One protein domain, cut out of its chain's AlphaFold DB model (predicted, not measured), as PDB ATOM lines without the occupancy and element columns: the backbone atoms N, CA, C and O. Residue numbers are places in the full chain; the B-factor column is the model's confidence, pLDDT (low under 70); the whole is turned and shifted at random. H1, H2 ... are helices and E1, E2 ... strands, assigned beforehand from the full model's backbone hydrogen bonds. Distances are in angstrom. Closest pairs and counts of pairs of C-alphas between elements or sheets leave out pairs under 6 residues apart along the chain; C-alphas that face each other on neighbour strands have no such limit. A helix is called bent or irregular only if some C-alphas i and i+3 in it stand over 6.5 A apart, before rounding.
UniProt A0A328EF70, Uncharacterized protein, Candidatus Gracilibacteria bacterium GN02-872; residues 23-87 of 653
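What this domain is: This is residues 23 to 87 of the 653 residues of an uncharacterized protein of Candidatus Gracilibacteria bacterium GN02-872 (UniProt A0A328EF70). A helical hairpin, H1 and H2, is set loosely over a narrow, strongly twisted sheet of three strands, with H1 over the edge strand E1 and H2 only grazing the sheet nearer to E3 and E2. The three strands run back and forth as a meander, each the antiparallel neighbour of the one before, in the order E1, E2, E3. The printed part has 65 residues, with two named helices and then three named strands along the chain; its class is mixed, helices and strands. It is compact, with a radius of gyration of the C-alphas of 11.7 A, yet elongated in outline, spanning 37 by 20 by 19 A.

Where its parts are: Find C-alpha 23 at (143.319, 208.701, 182.324); from there H1, residues 23 to 33, runs 15.8 A to C-alpha 33. H1 is irregular: C-alphas 24 and 27 are 7.1 A apart. Next look at Pro 39, C-alpha at (145.467, 213.104, 165.918), where H2, residues 39 to 53, begins its 20.5 A. Then come E1, residues 57 to 64, 21.0 A, and E2, residues 67 to 74, 20.6 A. E3, residues 77 to 84, runs 22.5 A and ends at C-alpha 84, (160.412, 215.175, 175.666).

How they stand to each other: Begin at the sheet, where E2 is the inner strand. E1 and E2 are a hairpin, antiparallel at 166 degrees; look for N 62 and O 69, 2.9 A apart and within hydrogen-bond range. E1 bends by 52 degrees at residue 60. E2 and E3 are a hairpin too, at 156 degrees, with N 70 and O 81 within hydrogen-bond range at 2.8 A. H1 is on the sheet at a height over the sheet of 10.1 A, above a local plane that 6 of the sheet's C-alphas only just suffice to fit. It lies over E1, where 6 of its C-alphas fall, and is only just not over E2, where 2 fall; on the local plane it runs along the strands, 5 degrees from E1. H2 only grazes the sheet, with its residues 45 to 53; its closest C-alphas to E3 are those of Met 49 and Phe 83, 7.6 A apart. H1 and H2 form a helical hairpin and touch, at a steep tilt of 41 degrees, opposite ways; H2 does so with residues 42 to 46 alone, and the closest C-alphas are those of Leu 33 and Ile 42, 6.4 A apart. In H2 every O i to N i+4 pair is within hydrogen-bond range; in H1, 5 of 7 are.

The domain as a whole: The two C-alphas farthest apart are those of Asp 38 and Gly 76, at 36.7 A. The printed part has no cut, and the links H1 to H2, H2 to E1, E1 to E2 and E2 to E3 are tight. The mean pLDDT of the printed part is 79.4; look for values under 70 at residues 35 to 40 and 64 to 66.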
ATOM      1  N   GLY A  23     144.594 208.542 183.020       73.56
ATOM      2  CA  GLY A  23     143.319 208.701 182.324       73.56
ATOM      3  C   GLY A  23     142.667 210.058 182.593       73.56
ATOM      4  O   GLY A  23     142.109 210.665 181.675       73.56
ATOM      5  N   GLU A  24     142.811 210.587 183.811       71.31
ATOM      6  CA  GLU A  24     142.258 211.888 184.203       71.31
ATOM      7  C   GLU A  24     142.935 213.089 183.522       71.31
ATOM      8  O   GLU A  24     142.299 214.131 183.362       71.31
ATOM      9  N   ILE A  25     144.198 212.955 183.099       78.50
ATOM     10  CA  ILE A  25     144.974 214.031 182.449       78.50
ATOM     11  C   ILE A  25     145.146 213.850 180.945       78.50
ATOM     12  O   ILE A  25     145.580 214.775 180.254       78.50
ATOM     13  N   LYS A  26     144.781 212.680 180.413       82.81
ATOM     14  CA  LYS A  26     144.917 212.337 178.992       82.81
ATOM     15  C   LYS A  26     144.239 213.368 178.083       82.81
ATOM     16  O   LYS A  26     144.806 213.761 177.067       82.81
ATOM     17  N   ILE A  27     143.060 213.862 178.474       79.31
ATOM     18  CA  ILE A  27     142.307 214.891 177.733       79.31
ATOM     19  C   ILE A  27     143.021 216.251 177.763       79.31
ATOM     20  O   ILE A  27     143.026 216.960 176.755       79.31
ATOM     21  N   ASP A  28     143.641 216.618 178.884       79.06
ATOM     22  CA  ASP A  28     144.354 217.892 179.020       79.06
ATOM     23  C   ASP A  28     145.625 217.901 178.157       79.06
ATOM     24  O   ASP A  28     145.865 218.853 177.413       79.06
ATOM     25  N   ILE A  29     146.385 216.799 178.163       82.50
ATOM     26  CA  ILE A  29     147.554 216.624 177.287       82.50
ATOM     27  C   ILE A  29     147.120 216.592 175.814       82.50
ATOM     28  O   ILE A  29     147.732 217.258 174.980       82.50
ATOM     29  N   TYR A  30     146.031 215.889 175.482       81.06
ATOM     30  CA  TYR A  30     145.473 215.882 174.126       81.06
ATOM     31  C   TYR A  30     145.142 217.302 173.647       81.06
ATOM     32  O   TYR A  30     145.515 217.699 172.543       81.06
ATOM     33  N   ASN A  31     144.472 218.094 174.490       77.62
ATOM     34  CA  ASN A  31     144.111 219.472 174.176       77.62
ATOM     35  C   ASN A  31     145.321 220.389 173.990       77.62
ATOM     36  O   ASN A  31     145.226 221.324 173.202       77.62
ATOM     37  N   PHE A  32     146.430 220.126 174.679       77.69
ATOM     38  CA  PHE A  32     147.686 220.844 174.474       77.69
ATOM     39  C   PHE A  32     148.361 220.475 173.141       77.69
ATOM     40  O   PHE A  32     148.913 221.338 172.458       77.69
ATOM     41  N   LEU A  33     148.307 219.202 172.741       77.62
ATOM     42  CA  LEU A  33     148.995 218.720 171.539       77.62
ATOM     43  C   LEU A  33     148.207 218.947 170.237       77.62
ATOM     44  O   LEU A  33     148.829 219.052 169.180       77.62
ATOM     45  N   LYS A  34     146.871 219.058 170.296       75.75
ATOM     46  CA  LYS A  34     145.983 219.142 169.112       75.75
ATOM     47  C   LYS A  34     146.280 220.292 168.153       75.75
ATOM     48  O   LYS A  34     145.963 220.182 166.974       75.75
ATOM     49  N   ASP A  35     146.878 221.371 168.650       66.81
ATOM     50  CA  ASP A  35     147.187 222.543 167.830       66.81
ATOM     51  C   ASP A  35     148.492 222.364 167.030       66.81
ATOM     52  O   ASP A  35     148.713 223.076 166.053       66.81
ATOM     53  N   ASN A  36     149.348 221.403 167.412       59.22
ATOM     54  CA  ASN A  36     150.695 221.223 166.852       59.22
ATOM     55  C   ASN A  36     150.948 219.843 166.222       59.22
ATOM     56  O   ASN A  36     151.908 219.686 165.468       59.22
ATOM     57  N   TYR A  37     150.120 218.842 166.518       65.81
ATOM     58  CA  TYR A  37     150.310 217.463 166.066       65.81
ATOM     59  C   TYR A  37     149.019 216.907 165.462       65.81
ATOM     60  O   TYR A  37     147.916 217.279 165.859       65.81
ATOM     61  N   ASP A  38     149.140 215.998 164.491       66.19
ATOM     62  CA  ASP A  38     147.971 215.307 163.953       66.19
ATOM     63  C   ASP A  38     147.402 214.300 164.977       66.19
ATOM     64  O   ASP A  38     148.149 213.774 165.809       66.19
ATOM     65  N   PRO A  39     146.097 213.971 164.922       67.00
ATOM     66  CA  PRO A  39     145.467 213.104 165.918       67.00
ATOM     67  C   PRO A  39     146.104 211.715 166.071       67.00
ATOM     68  O   PRO A  39     146.045 211.147 167.159       67.00
ATOM     69  N   LEU A  40     146.710 211.155 165.014       62.50
ATOM     70  CA  LEU A  40     147.383 209.855 165.109       62.50
ATOM     71  C   LEU A  40     148.685 209.989 165.888       62.50
ATOM     72  O   LEU A  40     148.966 209.149 166.740       62.50
ATOM     73  N   LYS A  41     149.449 211.056 165.632       74.44
ATOM     74  CA  LYS A  41     150.676 211.314 166.379       74.44
ATOM     75  C   LYS A  41     150.402 211.611 167.848       74.44
ATOM     76  O   LYS A  41     151.146 211.148 168.704       74.44
ATOM     77  N   ILE A  42     149.324 212.330 168.147       76.00
ATOM     78  CA  ILE A  42     148.914 212.601 169.530       76.00
ATOM     79  C   ILE A  42     148.605 211.299 170.262       76.00
ATOM     80  O   ILE A  42     149.084 211.118 171.375       76.00
ATOM     81  N   ASN A  43     147.865 210.383 169.636       75.75
ATOM     82  CA  ASN A  43     147.565 209.091 170.247       75.75
ATOM     83  C   ASN A  43     148.842 208.271 170.503       75.75
ATOM     84  O   ASN A  43     149.010 207.790 171.612       75.75
ATOM     85  N   ASP A  44     149.780 208.208 169.550       80.31
ATOM     86  CA  ASP A  44     151.083 207.537 169.741       80.31
ATOM     87  C   ASP A  44     151.889 208.134 170.913       80.31
ATOM     88  O   ASP A  44     152.487 207.410 171.705       80.31
ATOM     89  N   LEU A  45     151.890 209.464 171.060       84.81
ATOM     90  CA  LEU A  45     152.553 210.137 172.181       84.81
ATOM     91  C   LEU A  45     151.849 209.863 173.517       84.81
ATOM     92  O   LEU A  45     152.522 209.675 174.528       84.81
ATOM     93  N   LEU A  46     150.515 209.849 173.526       86.88
ATOM     94  CA  LEU A  46     149.727 209.550 174.720       86.88
ATOM     95  C   LEU A  46     149.901 208.099 175.159       86.88
ATOM     96  O   LEU A  46     150.070 207.881 176.350       86.88
ATOM     97  N   ASP A  47     149.916 207.146 174.228       84.62
ATOM     98  CA  ASP A  47     150.112 205.726 174.529       84.62
ATOM     99  C   ASP A  47     151.507 205.499 175.142       84.62
ATOM    100  O   ASP A  47     151.628 204.860 176.181       84.62
ATOM    101  N   LYS A  48     152.560 206.139 174.606       88.19
ATOM    102  CA  LYS A  48     153.914 206.088 175.202       88.19
ATOM    103  C   LYS A  48     153.978 206.672 176.609       88.19
ATOM    104  O   LYS A  48     154.736 206.189 177.448       88.19
ATOM    105  N   MET A  49     153.250 207.763 176.849       90.06
ATOM    106  CA  MET A  49     153.177 208.354 178.181       90.06
ATOM    107  C   MET A  49     152.376 207.469 179.135       90.06
ATOM    108  O   MET A  49     152.774 207.338 180.287       90.06
ATOM    109  N   GLU A  50     151.291 206.858 178.660       88.50
ATOM    110  CA  GLU A  50     150.450 205.935 179.422       88.50
ATOM    111  C   GLU A  50     151.232 204.692 179.836       88.50
ATOM    112  O   GLU A  50     151.237 204.387 181.021       88.50
ATOM    113  N   ASP A  51     151.976 204.068 178.919       85.56
ATOM    114  CA  ASP A  51     152.817 202.893 179.190       85.56
ATOM    115  C   ASP A  51     153.832 203.155 180.318       85.56
ATOM    116  O   ASP A  51     154.036 202.326 181.205       85.56
ATOM    117  N   GLU A  52     154.486 204.321 180.313       86.00
ATOM    118  CA  GLU A  52     155.467 204.660 181.348       86.00
ATOM    119  C   GLU A  52     154.798 205.112 182.651       86.00
ATOM    120  O   GLU A  52     155.338 204.874 183.730       86.00
ATOM    121  N   LEU A  53     153.663 205.810 182.580       85.75
ATOM    122  CA  LEU A  53     152.952 206.340 183.748       85.75
ATOM    123  C   LEU A  53     151.973 205.331 184.357       85.75
ATOM    124  O   LEU A  53     151.415 205.595 185.425       85.75
ATOM    125  N   GLU A  54     151.803 204.172 183.724       78.31
ATOM    126  CA  GLU A  54     150.936 203.102 184.187       78.31
ATOM    127  C   GLU A  54     151.310 202.714 185.624       78.31
ATOM    128  O   GLU A  54     152.472 202.477 185.961       78.31
ATOM    129  N   ASN A  55     150.312 202.664 186.510       75.00
ATOM    130  CA  ASN A  55     150.469 202.334 187.932       75.00
ATOM    131  C   ASN A  55     151.287 203.337 188.780       75.00
ATOM    132  O   ASN A  55     151.575 203.054 189.947       75.00
ATOM    133  N   LYS A  56     151.634 204.520 188.254       83.31
ATOM    134  CA  LYS A  56     152.252 205.616 189.022       83.31
ATOM    135  C   LYS A  56     151.183 206.636 189.426       83.31
ATOM    136  O   LYS A  56     150.358 207.040 188.616       83.31
ATOM    137  N   GLN A  57     151.209 207.091 190.682       83.06
ATOM    138  CA  GLN A  57     150.314 208.167 191.124       83.06
ATOM    139  C   GLN A  57     150.866 209.509 190.634       83.06
ATOM    140  O   GLN A  57     151.981 209.885 191.010       83.06
ATOM    141  N   ILE A  58     150.096 210.247 189.834       83.12
ATOM    142  CA  ILE A  58     150.528 211.530 189.272       83.12
ATOM    143  C   ILE A  58     150.101 212.655 190.212       83.12
ATOM    144  O   ILE A  58     148.951 213.061 190.254       83.12
ATOM    145  N   LEU A  59     151.050 213.192 190.974       81.19
ATOM    146  CA  LEU A  59     150.785 214.271 191.927       81.19
ATOM    147  C   LEU A  59     150.562 215.611 191.224       81.19
ATOM    148  O   LEU A  59     149.798 216.444 191.703       81.19
ATOM    149  N   LYS A  60     151.284 215.837 190.123       81.81
ATOM    150  CA  LYS A  60     151.227 217.068 189.337       81.81
ATOM    151  C   LYS A  60     151.781 216.820 187.943       81.81
ATOM    152  O   LYS A  60     152.725 216.047 187.791       81.81
ATOM    153  N   PHE A  61     151.280 217.538 186.949       83.19
ATOM    154  CA  PHE A  61     151.961 217.661 185.664       83.19
ATOM    155  C   PHE A  61     152.010 219.126 185.225       83.19
ATOM    156  O   PHE A  61     151.186 219.939 185.633       83.19
ATOM    157  N   SER A  62     153.009 219.469 184.426       77.25
ATOM    158  CA  SER A  62     153.178 220.784 183.809       77.25
ATOM    159  C   SER A  62     153.841 220.607 182.455       77.25
ATOM    160  O   SER A  62     154.621 219.678 182.280       77.25
ATOM    161  N   TYR A  63     153.605 221.503 181.512       74.44
ATOM    162  CA  TYR A  63     154.217 221.428 180.190       74.44
ATOM    163  C   TYR A  63     154.937 222.733 179.855       74.44
ATOM    164  O   TYR A  63     154.453 223.827 180.133       74.44
ATOM    165  N   ASN A  64     156.113 222.604 179.254       68.31
ATOM    166  CA  ASN A  64     156.867 223.684 178.641       68.31
ATOM    167  C   ASN A  64     157.536 223.120 177.391       68.31
ATOM    168  O   ASN A  64     158.532 222.404 177.503       68.31
ATOM    169  N   SER A  65     156.955 223.392 176.219       58.66
ATOM    170  CA  SER A  65     157.374 222.783 174.954       58.66
ATOM    171  C   SER A  65     158.894 222.914 174.739       58.66
ATOM    172  O   SER A  65     159.430 224.015 174.871       58.66
ATOM    173  N   PRO A  66     159.609 221.816 174.426       69.31
ATOM    174  CA  PRO A  66     159.089 220.508 174.005       69.31
ATOM    175  C   PRO A  66     158.829 219.502 175.144       69.31
ATOM    176  O   PRO A  66     158.652 218.322 174.874       69.31
ATOM    177  N   ASN A  67     158.826 219.910 176.409       80.75
ATOM    178  CA  ASN A  67     158.796 219.006 177.559       80.75
ATOM    179  C   ASN A  67     157.437 218.969 178.269       80.75
ATOM    180  O   ASN A  67     156.791 219.998 178.463       80.75
ATOM    181  N   ILE A  68     157.052 217.787 178.746       85.94
ATOM    182  CA  ILE A  68     155.958 217.578 179.698       85.94
ATOM    183  C   ILE A  68     156.556 216.970 180.965       85.94
ATOM    184  O   ILE A  68     157.113 215.877 180.943       85.94
ATOM    185  N   SER A  69     156.487 217.693 182.073       85.81
ATOM    186  CA  SER A  69     157.002 217.278 183.374       85.81
ATOM    187  C   SER A  69     155.890 216.673 184.219       85.81
ATOM    188  O   SER A  69     154.820 217.261 184.354       85.81
ATOM    189  N   PHE A  70     156.173 215.539 184.848       88.12
ATOM    190  CA  PHE A  70     155.296 214.851 185.782       88.12
ATOM    191  C   PHE A  70     155.994 214.732 187.132       88.12
ATOM    192  O   PHE A  70     157.089 214.174 187.236       88.12
ATOM    193  N   LYS A  71     155.336 215.220 188.180       88.62
ATOM    194  CA  LYS A  71     155.654 214.868 189.558       88.62
ATOM    195  C   LYS A  71     154.837 213.636 189.909       88.62
ATOM    196  O   LYS A  71     153.612 213.700 189.980       88.62
ATOM    197  N   ILE A  72     155.512 212.518 190.124       88.31
ATOM    198  CA  ILE A  72     154.895 211.224 190.406       88.31
ATOM    199  C   ILE A  72     155.253 210.745 191.810       88.31
ATOM    200  O   ILE A  72     156.289 211.120 192.365       88.31
ATOM    201  N   LYS A  73     154.422 209.870 192.369       83.69
ATOM    202  CA  LYS A  73     154.735 209.085 193.561       83.69
ATOM    203  C   LYS A  73     154.886 207.624 193.165       83.69
ATOM    204  O   LYS A  73     153.943 206.989 192.705       83.69
ATOM    205  N   GLU A  74     156.082 207.094 193.378       82.75
ATOM    206  CA  GLU A  74     156.446 205.716 193.057       82.75
ATOM    207  C   GLU A  74     157.116 205.094 194.285       82.75
ATOM    208  O   GLU A  74     158.069 205.652 194.837       82.75
ATOM    209  N   ASN A  75     156.604 203.953 194.758       81.75
ATOM    210  CA  ASN A  75     157.109 203.267 195.958       81.75
ATOM    211  C   ASN A  75     157.212 204.184 197.196       81.75
ATOM    212  O   ASN A  75     158.170 204.123 197.967       81.75
ATOM    213  N   GLY A  76     156.240 205.086 197.362       76.94
ATOM    214  CA  GLY A  76     156.184 206.032 198.479       76.94
ATOM    215  C   GLY A  76     157.134 207.232 198.374       76.94
ATOM    216  O   GLY A  76     157.097 208.083 199.261       76.94
ATOM    217  N   LYS A  77     157.943 207.342 197.311       84.31
ATOM    218  CA  LYS A  77     158.845 208.478 197.068       84.31
ATOM    219  C   LYS A  77     158.323 209.362 195.943       84.31
ATOM    220  O   LYS A  77     157.889 208.860 194.909       84.31
ATOM    221  N   GLU A  78     158.405 210.673 196.139       87.88
ATOM    222  CA  GLU A  78     158.126 211.648 195.084       87.88
ATOM    223  C   GLU A  78     159.319 211.746 194.128       87.88
ATOM    224  O   GLU A  78     160.472 211.797 194.569       87.88
ATOM    225  N   LYS A  79     159.049 211.766 192.824       88.56
ATOM    226  CA  LYS A  79     160.049 211.930 191.764       88.56
ATOM    227  C   LYS A  79     159.506 212.838 190.670       88.56
ATOM    228  O   LYS A  79     158.312 212.813 190.389       88.56
ATOM    229  N   ASN A  80     160.400 213.570 190.019       87.06
ATOM    230  CA  ASN A  80     160.090 214.311 188.804       87.06
ATOM    231  C   ASN A  80     160.648 213.557 187.593       87.06
ATOM    232  O   ASN A  80     161.843 213.242 187.541       87.06
ATOM    233  N   ILE A  81     159.777 213.279 186.627       88.75
ATOM    234  CA  ILE A  81     160.129 212.714 185.323       88.75
ATOM    235  C   ILE A  81     159.620 213.632 184.219       88.75
ATOM    236  O   ILE A  81     158.633 214.342 184.392       88.75
ATOM    237  N   ILE A  82     160.324 213.666 183.098       85.81
ATOM    238  CA  ILE A  82     160.075 214.621 182.022       85.81
ATOM    239  C   ILE A  82     160.003 213.857 180.710       85.81
ATOM    240  O   ILE A  82     160.957 213.179 180.347       85.81
ATOM    241  N   PHE A  83     158.890 213.979 180.000       86.56
ATOM    242  CA  PHE A  83     158.722 213.468 178.649       86.56
ATOM    243  C   PHE A  83     159.075 214.552 177.631       86.56
ATOM    244  O   PHE A  83     158.491 215.636 177.645       86.56
ATOM    245  N   ASN A  84     160.021 214.269 176.742       82.75
ATOM    246  CA  ASN A  84     160.412 215.175 175.666       82.75
ATOM    247  C   ASN A  84     159.648 214.811 174.384       82.75
ATOM    248  O   ASN A  84     159.825 213.722 173.844       82.75
ATOM    249  N   LEU A  85     158.820 215.728 173.882       76.81
ATOM    250  CA  LEU A  85     157.957 215.539 172.709       76.81
ATOM    251  C   LEU A  85     158.727 215.399 171.391       76.81
ATOM    252  O   LEU A  85     158.191 214.841 170.439       76.81
ATOM    253  N   ASN A  86     159.961 215.906 171.310       71.50
ATOM    254  CA  ASN A  86     160.783 215.790 170.102       71.50
ATOM    255  C   ASN A  86     161.488 214.436 170.017       71.50
ATOM    256  O   ASN A  86     161.666 213.901 168.926       71.50
ATOM    257  N   GLU A  87     161.927 213.919 171.163       70.19
ATOM    258  CA  GLU A  87     162.689 212.670 171.258       70.19
ATOM    259  C   GLU A  87     161.812 211.463 171.595       70.19
ATOM    260  O   GLU A  87     162.243 210.325 171.417       70.19
TER     261      GLU A  87